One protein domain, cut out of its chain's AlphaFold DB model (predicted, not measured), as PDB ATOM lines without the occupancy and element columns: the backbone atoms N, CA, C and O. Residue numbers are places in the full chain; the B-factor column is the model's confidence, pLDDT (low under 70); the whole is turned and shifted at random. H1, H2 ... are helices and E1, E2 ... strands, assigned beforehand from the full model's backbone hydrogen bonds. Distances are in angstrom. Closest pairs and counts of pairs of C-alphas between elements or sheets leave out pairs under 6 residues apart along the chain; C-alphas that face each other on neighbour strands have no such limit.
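Overview. This is residues 209 to 290 of the 309 residues of the protein "Recombinase family protein" of Myxococcales bacterium (UniProt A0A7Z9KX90). One helix, H1, stands in the middle; a small hairpin of two strands, E1 and E2, packs along its residues 211 to 222, and on the other side H3 packs on it while H2 comes close. H2 and H3 meet at about a right angle, and the short helix H4 follows H3 without touching any helix. The printed part has 82 residues, in the order H1, H2, H3, H4, E1, E2; the sheet E1 - E2 is antiparallel and the class is mostly helix. It is compact, with a radius of gyration of the C-alphas of 11.9 A and spans of 30 by 24 by 24 A.

Arrangement. Start at H1, residues 211 to 225. H2, residues 232 to 241, is close to it but not clearly touching, the closest C-alphas being those of Ala 220 and Leu 235, 6.7 A apart. H3, residues 256 to 263, touches H1 at residues 217 to 221 alone; the closest C-alphas, of Ile 217 and Cys 263, are 5.6 A apart, at a steep tilt of 67 degrees, only just short of about perpendicular. H2 and H3 touch about perpendicular, at 87 degrees, with the C-alphas of Asn 233 and Ser 256 closest, 4.6 A apart. H4, residues 266 to 271, meets H3 only through their link and is apart from H1. In H1, H2, H3 and H4 every O i to N i+4 pair is within hydrogen-bond range. E1, residues 279 to 282, and E2, residues 286 to 289, form an antiparallel hairpin; look for N 280 and O 288 at 2.9 A. The closest C-alphas of H1 and E2, Ala 215 and Val 288, are 6.1 A apart.

Along the chain. Find C-alpha 211 at (78.580, 13.658, 125.893); from there H1 runs 20.6 A. H2 is 14.2 A long and H3 10.8 A. E2 ends at C-alpha 289, (86.087, 22.508, 123.018).

Size, cuts and confidence. The C-alphas farthest apart are those of Arg 241 and Asp 274, 31.1 A. The printed part has no cut; the link from H2 to H3, 14 residues, is long. Mean pLDDT of the printed part is 75.2, and residues 266 to 281 are among those under 70.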
ATOM      1  N   PRO A 209      76.929  11.587 132.187       78.12
ATOM      2  CA  PRO A 209      76.869  12.544 131.094       78.12
ATOM      3  C   PRO A 209      76.570  11.836 129.769       78.12
ATOM      4  O   PRO A 209      77.144  10.800 129.445       78.12
ATOM      5  N   VAL A 210      75.699  12.439 128.963       82.44
ATOM      6  CA  VAL A 210      75.523  12.091 127.549       82.44
ATOM      7  C   VAL A 210      76.339  13.094 126.748       82.44
ATOM      8  O   VAL A 210      75.876  14.204 126.476       82.44
ATOM      9  N   TYR A 211      77.577  12.726 126.417       78.19
ATOM     10  CA  TYR A 211      78.580  13.658 125.893       78.19
ATOM     11  C   TYR A 211      78.136  14.412 124.634       78.19
ATOM     12  O   TYR A 211      78.391  15.608 124.526       78.19
ATOM     13  N   GLU A 212      77.400  13.771 123.727       78.56
ATOM     14  CA  GLU A 212      76.863  14.440 122.535       78.56
ATOM     15  C   GLU A 212      75.915  15.592 122.902       78.56
ATOM     16  O   GLU A 212      76.059  16.720 122.435       78.56
ATOM     17  N   GLN A 213      74.985  15.348 123.823       84.19
ATOM     18  CA  GLN A 213      74.047  16.367 124.294       84.19
ATOM     19  C   GLN A 213      74.753  17.451 125.126       84.19
ATOM     20  O   GLN A 213      74.391  18.626 125.049       84.19
ATOM     21  N   GLN A 214      75.789  17.081 125.883       80.06
ATOM     22  CA  GLN A 214      76.648  18.029 126.599       80.06
ATOM     23  C   GLN A 214      77.416  18.950 125.645       80.06
ATOM     24  O   GLN A 214      77.558  20.137 125.933       80.06
ATOM     25  N   ALA A 215      77.850  18.451 124.484       79.12
ATOM     26  CA  ALA A 215      78.498  19.267 123.461       79.12
ATOM     27  C   ALA A 215      77.555  20.348 122.910       79.12
ATOM     28  O   ALA A 215      77.973  21.490 122.730       79.12
ATOM     29  N   VAL A 216      76.271  20.023 122.713       83.69
ATOM     30  CA  VAL A 216      75.243  21.000 122.308       83.69
ATOM     31  C   VAL A 216      75.077  22.096 123.366       83.69
ATOM     32  O   VAL A 216      75.005  23.277 123.027       83.69
ATOM     33  N   ILE A 217      75.049  21.717 124.649       83.25
ATOM     34  CA  ILE A 217      74.932  22.663 125.768       83.25
ATOM     35  C   ILE A 217      76.165  23.568 125.845       83.25
ATOM     36  O   ILE A 217      76.025  24.788 125.898       83.25
ATOM     37  N   ALA A 218      77.366  22.990 125.793       79.00
ATOM     38  CA  ALA A 218      78.618  23.740 125.822       79.00
ATOM     39  C   ALA A 218      78.730  24.718 124.645       79.00
ATOM     40  O   ALA A 218      79.098  25.876 124.839       79.00
ATOM     41  N   TRP A 219      78.355  24.276 123.442       83.50
ATOM     42  CA  TRP A 219      78.306  25.118 122.251       83.50
ATOM     43  C   TRP A 219      77.345  26.302 122.432       83.50
ATOM     44  O   TRP A 219      77.706  27.441 122.132       83.50
ATOM     45  N   ALA A 220      76.144  26.060 122.965       84.88
ATOM     46  CA  ALA A 220      75.139  27.104 123.155       84.88
ATOM     47  C   ALA A 220      75.548  28.127 124.230       84.88
ATOM     48  O   ALA A 220      75.407  29.327 124.004       84.88
ATOM     49  N   ILE A 221      76.105  27.669 125.359       81.12
ATOM     50  CA  ILE A 221      76.635  28.542 126.421       81.12
ATOM     51  C   ILE A 221      77.773  29.408 125.873       81.12
ATOM     52  O   ILE A 221      77.727  30.628 125.997       81.12
ATOM     53  N   ALA A 222      78.750  28.808 125.185       78.25
ATOM     54  CA  ALA A 222      79.902  29.535 124.655       78.25
ATOM     55  C   ALA A 222      79.516  30.635 123.650       78.25
ATOM     56  O   ALA A 222      80.163  31.680 123.600       78.25
ATOM     57  N   ARG A 223      78.460  30.434 122.852       80.94
ATOM     58  CA  ARG A 223      77.975  31.456 121.908       80.94
ATOM     59  C   ARG A 223      77.085  32.512 122.556       80.94
ATOM     60  O   ARG A 223      77.076  33.646 122.080       80.94
ATOM     61  N   ASN A 224      76.358  32.158 123.616       83.50
ATOM     62  CA  ASN A 224      75.534  33.109 124.356       83.50
ATOM     63  C   ASN A 224      76.371  34.019 125.273       83.50
ATOM     64  O   ASN A 224      76.097  35.212 125.341       83.50
ATOM     65  N   GLU A 225      77.392  33.472 125.938       75.75
ATOM     66  CA  GLU A 225      78.237  34.186 126.912       75.75
ATOM     67  C   GLU A 225      79.558  34.706 126.311       75.75
ATOM     68  O   GLU A 225      80.226  35.550 126.906       75.75
ATOM     69  N   GLY A 226      79.960  34.210 125.135       65.62
ATOM     70  CA  GLY A 226      81.189  34.614 124.447       65.62
ATOM     71  C   GLY A 226      81.055  35.893 123.610       65.62
ATOM     72  O   GLY A 226      80.070  36.622 123.682       65.62
ATOM     73  N   ARG A 227      82.050  36.143 122.744       56.81
ATOM     74  CA  ARG A 227      82.152  37.364 121.906       56.81
ATOM     75  C   ARG A 227      80.955  37.620 120.981       56.81
ATOM     76  O   ARG A 227      80.778  38.746 120.537       56.81
ATOM     77  N   PHE A 228      80.174  36.590 120.665       64.06
ATOM     78  CA  PHE A 228      79.061  36.679 119.719       64.06
ATOM     79  C   PHE A 228      77.739  37.113 120.370       64.06
ATOM     80  O   PHE A 228      76.868  37.600 119.656       64.06
ATOM     81  N   GLN A 229      77.587  36.936 121.693       77.88
ATOM     82  CA  GLN A 229      76.382  37.282 122.468       77.88
ATOM     83  C   GLN A 229      75.063  36.882 121.783       77.88
ATOM     84  O   GLN A 229      74.071  37.616 121.782       77.88
ATOM     85  N   GLU A 230      75.042  35.707 121.155       85.00
ATOM     86  CA  GLU A 230      73.908  35.305 120.332       85.00
ATOM     87  C   GLU A 230      72.674  35.035 121.187       85.00
ATOM     88  O   GLU A 230      72.729  34.383 122.234       85.00
ATOM     89  N   SER A 231      71.519  35.506 120.716       89.56
ATOM     90  CA  SER A 231      70.257  35.246 121.401       89.56
ATOM     91  C   SER A 231      69.912  33.751 121.394       89.56
ATOM     92  O   SER A 231      70.106  33.047 120.400       89.56
ATOM     93  N   TRP A 232      69.273  33.279 122.468       88.75
ATOM     94  CA  TRP A 232      68.753  31.908 122.573       88.75
ATOM     95  C   TRP A 232      67.831  31.507 121.412       88.75
ATOM     96  O   TRP A 232      67.777  30.339 121.035       88.75
ATOM     97  N   ASN A 233      67.116  32.471 120.824       91.56
ATOM     98  CA  ASN A 233      66.274  32.240 119.652       91.56
ATOM     99  C   ASN A 233      67.118  31.977 118.392       91.56
ATOM    100  O   ASN A 233      66.847  31.027 117.660       91.56
ATOM    101  N   GLY A 234      68.168  32.772 118.164       89.00
ATOM    102  CA  GLY A 234      69.111  32.554 117.066       89.00
ATOM    103  C   GLY A 234      69.788  31.188 117.163       89.00
ATOM    104  O   GLY A 234      69.753  30.411 116.209       89.00
ATOM    105  N   LEU A 235      70.288  30.846 118.351       89.44
ATOM    106  CA  LEU A 235      70.924  29.555 118.618       89.44
ATOM    107  C   LEU A 235      69.969  28.375 118.391       89.44
ATOM    108  O   LEU A 235      70.332  27.406 117.726       89.44
ATOM    109  N   ALA A 236      68.723  28.472 118.865       90.81
ATOM    110  CA  ALA A 236      67.713  27.441 118.635       90.81
ATOM    111  C   ALA A 236      67.423  27.233 117.136       90.81
ATOM    112  O   ALA A 236      67.328  26.093 116.680       90.81
ATOM    113  N   LYS A 237      67.346  28.313 116.342       90.69
ATOM    114  CA  LYS A 237      67.179  28.223 114.880       90.69
ATOM    115  C   LYS A 237      68.361  27.531 114.204       90.69
ATOM    116  O   LYS A 237      68.141  26.734 113.295       90.69
ATOM    117  N   VAL A 238      69.590  27.812 114.641       89.25
ATOM    118  CA  VAL A 238      70.795  27.148 114.120       89.25
ATOM    119  C   VAL A 238      70.756  25.650 114.422       89.25
ATOM    120  O   VAL A 238      70.957  24.848 113.513       89.25
ATOM    121  N   LEU A 239      70.430  25.262 115.658       88.62
ATOM    122  CA  LEU A 239      70.312  23.852 116.045       88.62
ATOM    123  C   LEU A 239      69.227  23.124 115.244       88.62
ATOM    124  O   LEU A 239      69.469  22.026 114.745       88.62
ATOM    125  N   ASN A 240      68.065  23.756 115.058       90.12
ATOM    126  CA  ASN A 240      66.980  23.197 114.253       90.12
ATOM    127  C   ASN A 240      67.380  23.034 112.782       90.12
ATOM    128  O   ASN A 240      67.124  21.983 112.205       90.12
ATOM    129  N   ARG A 241      68.047  24.035 112.188       87.44
ATOM    130  CA  ARG A 241      68.531  23.972 110.799       87.44
ATOM    131  C   ARG A 241      69.547  22.851 110.598       87.44
ATOM    132  O   ARG A 241      69.520  22.185 109.574       87.44
ATOM    133  N   LYS A 242      70.422  22.638 111.582       84.81
ATOM    134  CA  LYS A 242      71.422  21.565 111.570       84.81
ATOM    135  C   LYS A 242      70.844  20.178 111.883       84.81
ATOM    136  O   LYS A 242      71.594  19.213 111.900       84.81
ATOM    137  N   GLY A 243      69.547  20.063 112.173       85.00
ATOM    138  CA  GLY A 243      68.919  18.784 112.513       85.00
ATOM    139  C   GLY A 243      69.309  18.238 113.893       85.00
ATOM    140  O   GLY A 243      69.120  17.054 114.153       85.00
ATOM    141  N   VAL A 244      69.836  19.075 114.797       85.19
ATOM    142  CA  VAL A 244      70.204  18.639 116.152       85.19
ATOM    143  C   VAL A 244      68.939  18.338 116.952       85.19
ATOM    144  O   VAL A 244      68.080  19.201 117.146       85.19
ATOM    145  N   VAL A 245      68.842  17.111 117.453       85.31
ATOM    146  CA  VAL A 245      67.667  16.621 118.177       85.31
ATOM    147  C   VAL A 245      67.628  17.189 119.601       85.31
ATOM    148  O   VAL A 245      68.630  17.184 120.318       85.31
ATOM    149  N   GLY A 246      66.467  17.709 120.005       80.12
ATOM    150  CA  GLY A 246      66.230  18.237 121.350       80.12
ATOM    151  C   GLY A 246      65.870  17.163 122.380       80.12
ATOM    152  O   GLY A 246      65.833  15.969 122.089       80.12
ATOM    153  N   ALA A 247      65.538  17.591 123.601       70.75
ATOM    154  CA  ALA A 247      65.203  16.694 124.714       70.75
ATOM    155  C   ALA A 247      63.999  15.764 124.461       70.75
ATOM    156  O   ALA A 247      63.899  14.714 125.088       70.75
ATOM    157  N   GLU A 248      63.111  16.136 123.537       70.12
ATOM    158  CA  GLU A 248      61.929  15.357 123.140       70.12
ATOM    159  C   GLU A 248      62.233  14.278 122.085       70.12
ATOM    160  O   GLU A 248      61.335  13.542 121.684       70.12
ATOM    161  N   GLY A 249      63.479  14.179 121.607       69.25
ATOM    162  CA  GLY A 249      63.881  13.139 120.656       69.25
ATOM    163  C   GLY A 249      63.419  13.369 119.211       69.25
ATOM    164  O   GLY A 249      63.601  12.487 118.379       69.25
ATOM    165  N   ARG A 250      62.849  14.539 118.885       68.62
ATOM    166  CA  ARG A 250      62.415  14.898 117.520       68.62
ATOM    167  C   ARG A 250      63.267  16.040 116.934       68.62
ATOM    168  O   ARG A 250      63.533  17.008 117.661       68.62
ATOM    169  N   PRO A 251      63.687  15.975 115.653       62.97
ATOM    170  CA  PRO A 251      64.347  17.091 114.967       62.97
ATOM    171  C   PRO A 251      63.466  18.352 114.940       62.97
ATOM    172  O   PRO A 251      62.241  18.256 114.938       62.97
ATOM    173  N   GLY A 252      64.076  19.543 114.932       70.31
ATOM    174  CA  GLY A 252      63.350  20.818 114.808       70.31
ATOM    175  C   GLY A 252      62.613  21.302 116.069       70.31
ATOM    176  O   GLY A 252      61.822  22.240 115.997       70.31
ATOM    177  N   THR A 253      62.849  20.687 117.231       80.94
ATOM    178  CA  THR A 253      62.110  20.967 118.480       80.94
ATOM    179  C   THR A 253      62.733  22.037 119.378       80.94
ATOM    180  O   THR A 253      62.153  22.386 120.411       80.94
ATOM    181  N   TRP A 254      63.889  22.609 119.023       86.81
ATOM    182  CA  TRP A 254      64.506  23.632 119.862       86.81
ATOM    183  C   TRP A 254      63.673  24.911 119.857       86.81
ATOM    184  O   TRP A 254      63.591  25.636 118.866       86.81
ATOM    185  N   ARG A 255      63.081  25.212 121.014       89.31
ATOM    186  CA  ARG A 255      62.533  26.528 121.351       89.31
ATOM    187  C   ARG A 255      63.544  27.275 122.212       89.31
ATOM    188  O   ARG A 255      64.199  26.657 123.050       89.31
ATOM    189  N   SER A 256      63.596  28.601 122.082       88.44
ATOM    190  CA  SER A 256      64.466  29.483 122.883       88.44
ATOM    191  C   SER A 256      64.434  29.144 124.385       88.44
ATOM    192  O   SER A 256      65.471  28.940 125.013       88.44
ATOM    193  N   GLN A 257      63.235  28.967 124.950       87.12
ATOM    194  CA  GLN A 257      63.060  28.666 126.372       87.12
ATOM    195  C   GLN A 257      63.510  27.251 126.763       87.12
ATOM    196  O   GLN A 257      64.022  27.057 127.863       87.12
ATOM    197  N   SER A 258      63.361  26.274 125.863       87.31
ATOM    198  CA  SER A 258      63.835  24.900 126.072       87.31
ATOM    199  C   SER A 258      65.365  24.842 126.065       87.31
ATOM    200  O   SER A 258      65.968  24.264 126.968       87.31
ATOM    201  N   LEU A 259      66.001  25.535 125.112       87.81
ATOM    202  CA  LEU A 259      67.458  25.647 125.037       87.81
ATOM    203  C   LEU A 259      68.036  26.339 126.273       87.81
ATOM    204  O   LEU A 259      68.937  25.796 126.912       87.81
ATOM    205  N   LYS A 260      67.459  27.483 126.661       87.81
ATOM    206  CA  LYS A 260      67.857  28.204 127.875       87.81
ATOM    207  C   LYS A 260      67.741  27.312 129.113       87.81
ATOM    208  O   LYS A 260      68.701  27.201 129.864       87.81
ATOM    209  N   LYS A 261      66.612  26.614 129.290       85.56
ATOM    210  CA  LYS A 261      66.386  25.703 130.427       85.56
ATOM    211  C   LYS A 261      67.425  24.577 130.491       85.56
ATOM    212  O   LYS A 261      67.873  24.241 131.584       85.56
ATOM    213  N   SER A 262      67.806  24.006 129.348       85.38
ATOM    214  CA  SER A 262      68.847  22.972 129.276       85.38
ATOM    215  C   SER A 262      70.221  23.512 129.688       85.38
ATOM    216  O   SER A 262      70.932  22.847 130.443       85.38
ATOM    217  N   CYS A 263      70.558  24.733 129.263       81.62
ATOM    218  CA  CYS A 263      71.838  25.378 129.573       81.62
ATOM    219  C   CYS A 263      71.937  25.857 131.030       81.62
ATOM    220  O   CYS A 263      73.003  25.779 131.626       81.62
ATOM    221  N   THR A 264      70.831  26.296 131.635       78.31
ATOM    222  CA  THR A 264      70.806  26.831 133.008       78.31
ATOM    223  C   THR A 264      70.316  25.820 134.047       78.31
ATOM    224  O   THR A 264      69.839  26.211 135.111       78.31
ATOM    225  N   SER A 265      70.321  24.521 133.738       75.19
ATOM    226  CA  SER A 265      69.830  23.516 134.684       75.19
ATOM    227  C   SER A 265      70.779  23.366 135.880       75.19
ATOM    228  O   SER A 265      71.996  23.422 135.727       75.19
ATOM    229  N   VAL A 266      70.232  23.117 137.078       64.19
ATOM    230  CA  VAL A 266      71.013  22.952 138.327       64.19
ATOM    231  C   VAL A 266      72.089  21.868 138.191       64.19
ATOM    232  O   VAL A 266      73.190  22.012 138.711       64.19
ATOM    233  N   ARG A 267      71.815  20.808 137.418       67.12
ATOM    234  CA  ARG A 267      72.799  19.753 137.132       67.12
ATOM    235  C   ARG A 267      74.003  20.272 136.344       67.12
ATOM    236  O   ARG A 267      75.113  19.839 136.614       67.12
ATOM    237  N   GLN A 268      73.808  21.225 135.432       66.56
ATOM    238  CA  GLN A 268      74.927  21.860 134.730       66.56
ATOM    239  C   GLN A 268      75.749  22.786 135.620       66.56
ATOM    240  O   GLN A 268      76.957  22.898 135.441       66.56
ATOM    241  N   GLN A 269      75.104  23.413 136.601       60.97
ATOM    242  CA  GLN A 269      75.763  24.311 137.547       60.97
ATOM    243  C   GLN A 269      76.547  23.563 138.636       60.97
ATOM    244  O   GLN A 269      77.512  24.113 139.151       60.97
ATOM    245  N   HIS A 270      76.147  22.337 139.003       60.69
ATOM    246  CA  HIS A 270      76.833  21.537 140.032       60.69
ATOM    247  C   HIS A 270      77.839  20.514 139.493       60.69
ATOM    248  O   HIS A 270      78.832  20.265 140.163       60.69
ATOM    249  N   PHE A 271      77.621  19.931 138.311       61.50
ATOM    250  CA  PHE A 271      78.547  18.937 137.743       61.50
ATOM    251  C   PHE A 271      79.499  19.502 136.670       61.50
ATOM    252  O   PHE A 271      80.301  18.760 136.104       61.50
ATOM    253  N   GLY A 272      79.443  20.803 136.369       53.56
ATOM    254  CA  GLY A 272      80.495  21.488 135.606       53.56
ATOM    255  C   GLY A 272      81.473  22.161 136.575       53.56
ATOM    256  O   GLY A 272      80.978  22.843 137.467       53.56
ATOM    257  N   PRO A 273      82.815  22.024 136.447       45.97
ATOM    258  CA  PRO A 273      83.618  21.824 135.232       45.97
ATOM    259  C   PRO A 273      84.516  20.561 135.189       45.97
ATOM    260  O   PRO A 273      85.212  20.381 134.192       45.97
ATOM    261  N   ASP A 274      84.485  19.680 136.192       43.22
ATOM    262  CA  ASP A 274      85.472  18.586 136.336       43.22
ATOM    263  C   ASP A 274      85.213  17.327 135.488       43.22
ATOM    264  O   ASP A 274      86.105  16.501 135.320       43.22
ATOM    265  N   LEU A 275      84.030  17.180 134.882       44.72
ATOM    266  CA  LEU A 275      83.695  16.021 134.031       44.72
ATOM    267  C   LEU A 275      83.881  16.274 132.524       44.72
ATOM    268  O   LEU A 275      83.355  15.532 131.695       44.72
ATOM    269  N   ARG A 276      84.584  17.342 132.131       54.31
ATOM    270  CA  ARG A 276      84.724  17.735 130.719       54.31
ATOM    271  C   ARG A 276      85.874  16.980 130.046       54.31
ATOM    272  O   ARG A 276      87.030  17.208 130.402       54.31
ATOM    273  N   PRO A 277      85.636  16.211 128.970       49.81
ATOM    274  CA  PRO A 277      86.663  16.070 127.952       49.81
ATOM    275  C   PRO A 277      86.954  17.473 127.407       49.81
ATOM    276  O   PRO A 277      86.028  18.190 127.023       49.81
ATOM    277  N   ARG A 278      88.231  17.881 127.352       56.97
ATOM    278  CA  ARG A 278      88.626  19.186 126.781       56.97
ATOM    279  C   ARG A 278      88.102  19.369 125.354       56.97
ATOM    280  O   ARG A 278      87.828  20.496 124.959       56.97
ATOM    281  N   ASN A 279      87.923  18.264 124.626       62.88
ATOM    282  CA  ASN A 279      87.380  18.191 123.276       62.88
ATOM    283  C   ASN A 279      86.315  17.089 123.209       62.88
ATOM    284  O   ASN A 279      86.616  15.932 123.501       62.88
ATOM    285  N   VAL A 280      85.098  17.426 122.785       63.38
ATOM    286  CA  VAL A 280      84.018  16.457 122.549       63.38
ATOM    287  C   VAL A 280      83.699  16.418 121.061       63.38
ATOM    288  O   VAL A 280      83.362  17.444 120.477       63.38
ATOM    289  N   LYS A 281      83.794  15.243 120.430       67.31
ATOM    290  CA  LYS A 281      83.369  15.053 119.036       67.31
ATOM    291  C   LYS A 281      81.848  14.903 118.988       67.31
ATOM    292  O   LYS A 281      81.314  13.969 119.573       67.31
ATOM    293  N   HIS A 282      81.167  15.808 118.294       71.75
ATOM    294  CA  HIS A 282      79.735  15.721 118.019       71.75
ATOM    295  C   HIS A 282      79.501  15.444 116.525       71.75
ATOM    296  O   HIS A 282      80.057  16.175 115.699       71.75
ATOM    297  N   PRO A 283      78.628  14.488 116.150       67.44
ATOM    298  CA  PRO A 283      78.422  14.089 114.750       67.44
ATOM    299  C   PRO A 283      78.042  15.240 113.806       67.44
ATOM    300  O   PRO A 283      78.431  15.252 112.647       67.44
ATOM    301  N   ILE A 284      77.299  16.229 114.316       73.88
ATOM    302  CA  ILE A 284      76.756  17.355 113.527       73.88
ATOM    303  C   ILE A 284      77.494  18.680 113.793       73.88
ATOM    304  O   ILE A 284      77.468  19.605 112.984       73.88
ATOM    305  N   LEU A 285      78.119  18.816 114.965       70.31
ATOM    306  CA  LEU A 285      78.715  20.085 115.408       70.31
ATOM    307  C   LEU A 285      80.245  20.068 115.309       70.31
ATOM    308  O   LEU A 285      80.873  21.080 115.598       70.31
ATOM    309  N   GLY A 286      80.833  18.943 114.891       69.44
ATOM    310  CA  GLY A 286      82.275  18.758 114.871       69.44
ATOM    311  C   GLY A 286      82.852  18.627 116.280       69.44
ATOM    312  O   GLY A 286      82.169  18.234 117.226       69.44
ATOM    313  N   THR A 287      84.138  18.937 116.426       69.50
ATOM    314  CA  THR A 287      84.802  18.930 117.735       69.50
ATOM    315  C   THR A 287      84.462  20.211 118.496       69.50
ATOM    316  O   THR A 287      84.798  21.304 118.051       69.50
ATOM    317  N   VAL A 288      83.816  20.078 119.653       64.44
ATOM    318  CA  VAL A 288      83.461  21.183 120.551       64.44
ATOM    319  C   VAL A 288      84.439  21.201 121.722       64.44
ATOM    320  O   VAL A 288      84.545  20.225 122.468       64.44
ATOM    321  N   ARG A 289      85.162  22.312 121.894       60.41
ATOM    322  CA  ARG A 289      86.087  22.508 123.018       60.41
ATOM    323  C   ARG A 289      85.314  22.948 124.261       60.41
ATOM    324  O   ARG A 289      84.578  23.931 124.209       60.41
ATOM    325  N   ILE A 290      85.485  22.243 125.379       53.25
ATOM    326  CA  ILE A 290      84.777  22.533 126.632       53.25
ATOM    327  C   ILE A 290      85.803  22.845 127.734       53.25
ATOM    328  O   ILE A 290      86.355  21.943 128.351       53.25
TER     329      ILE A 290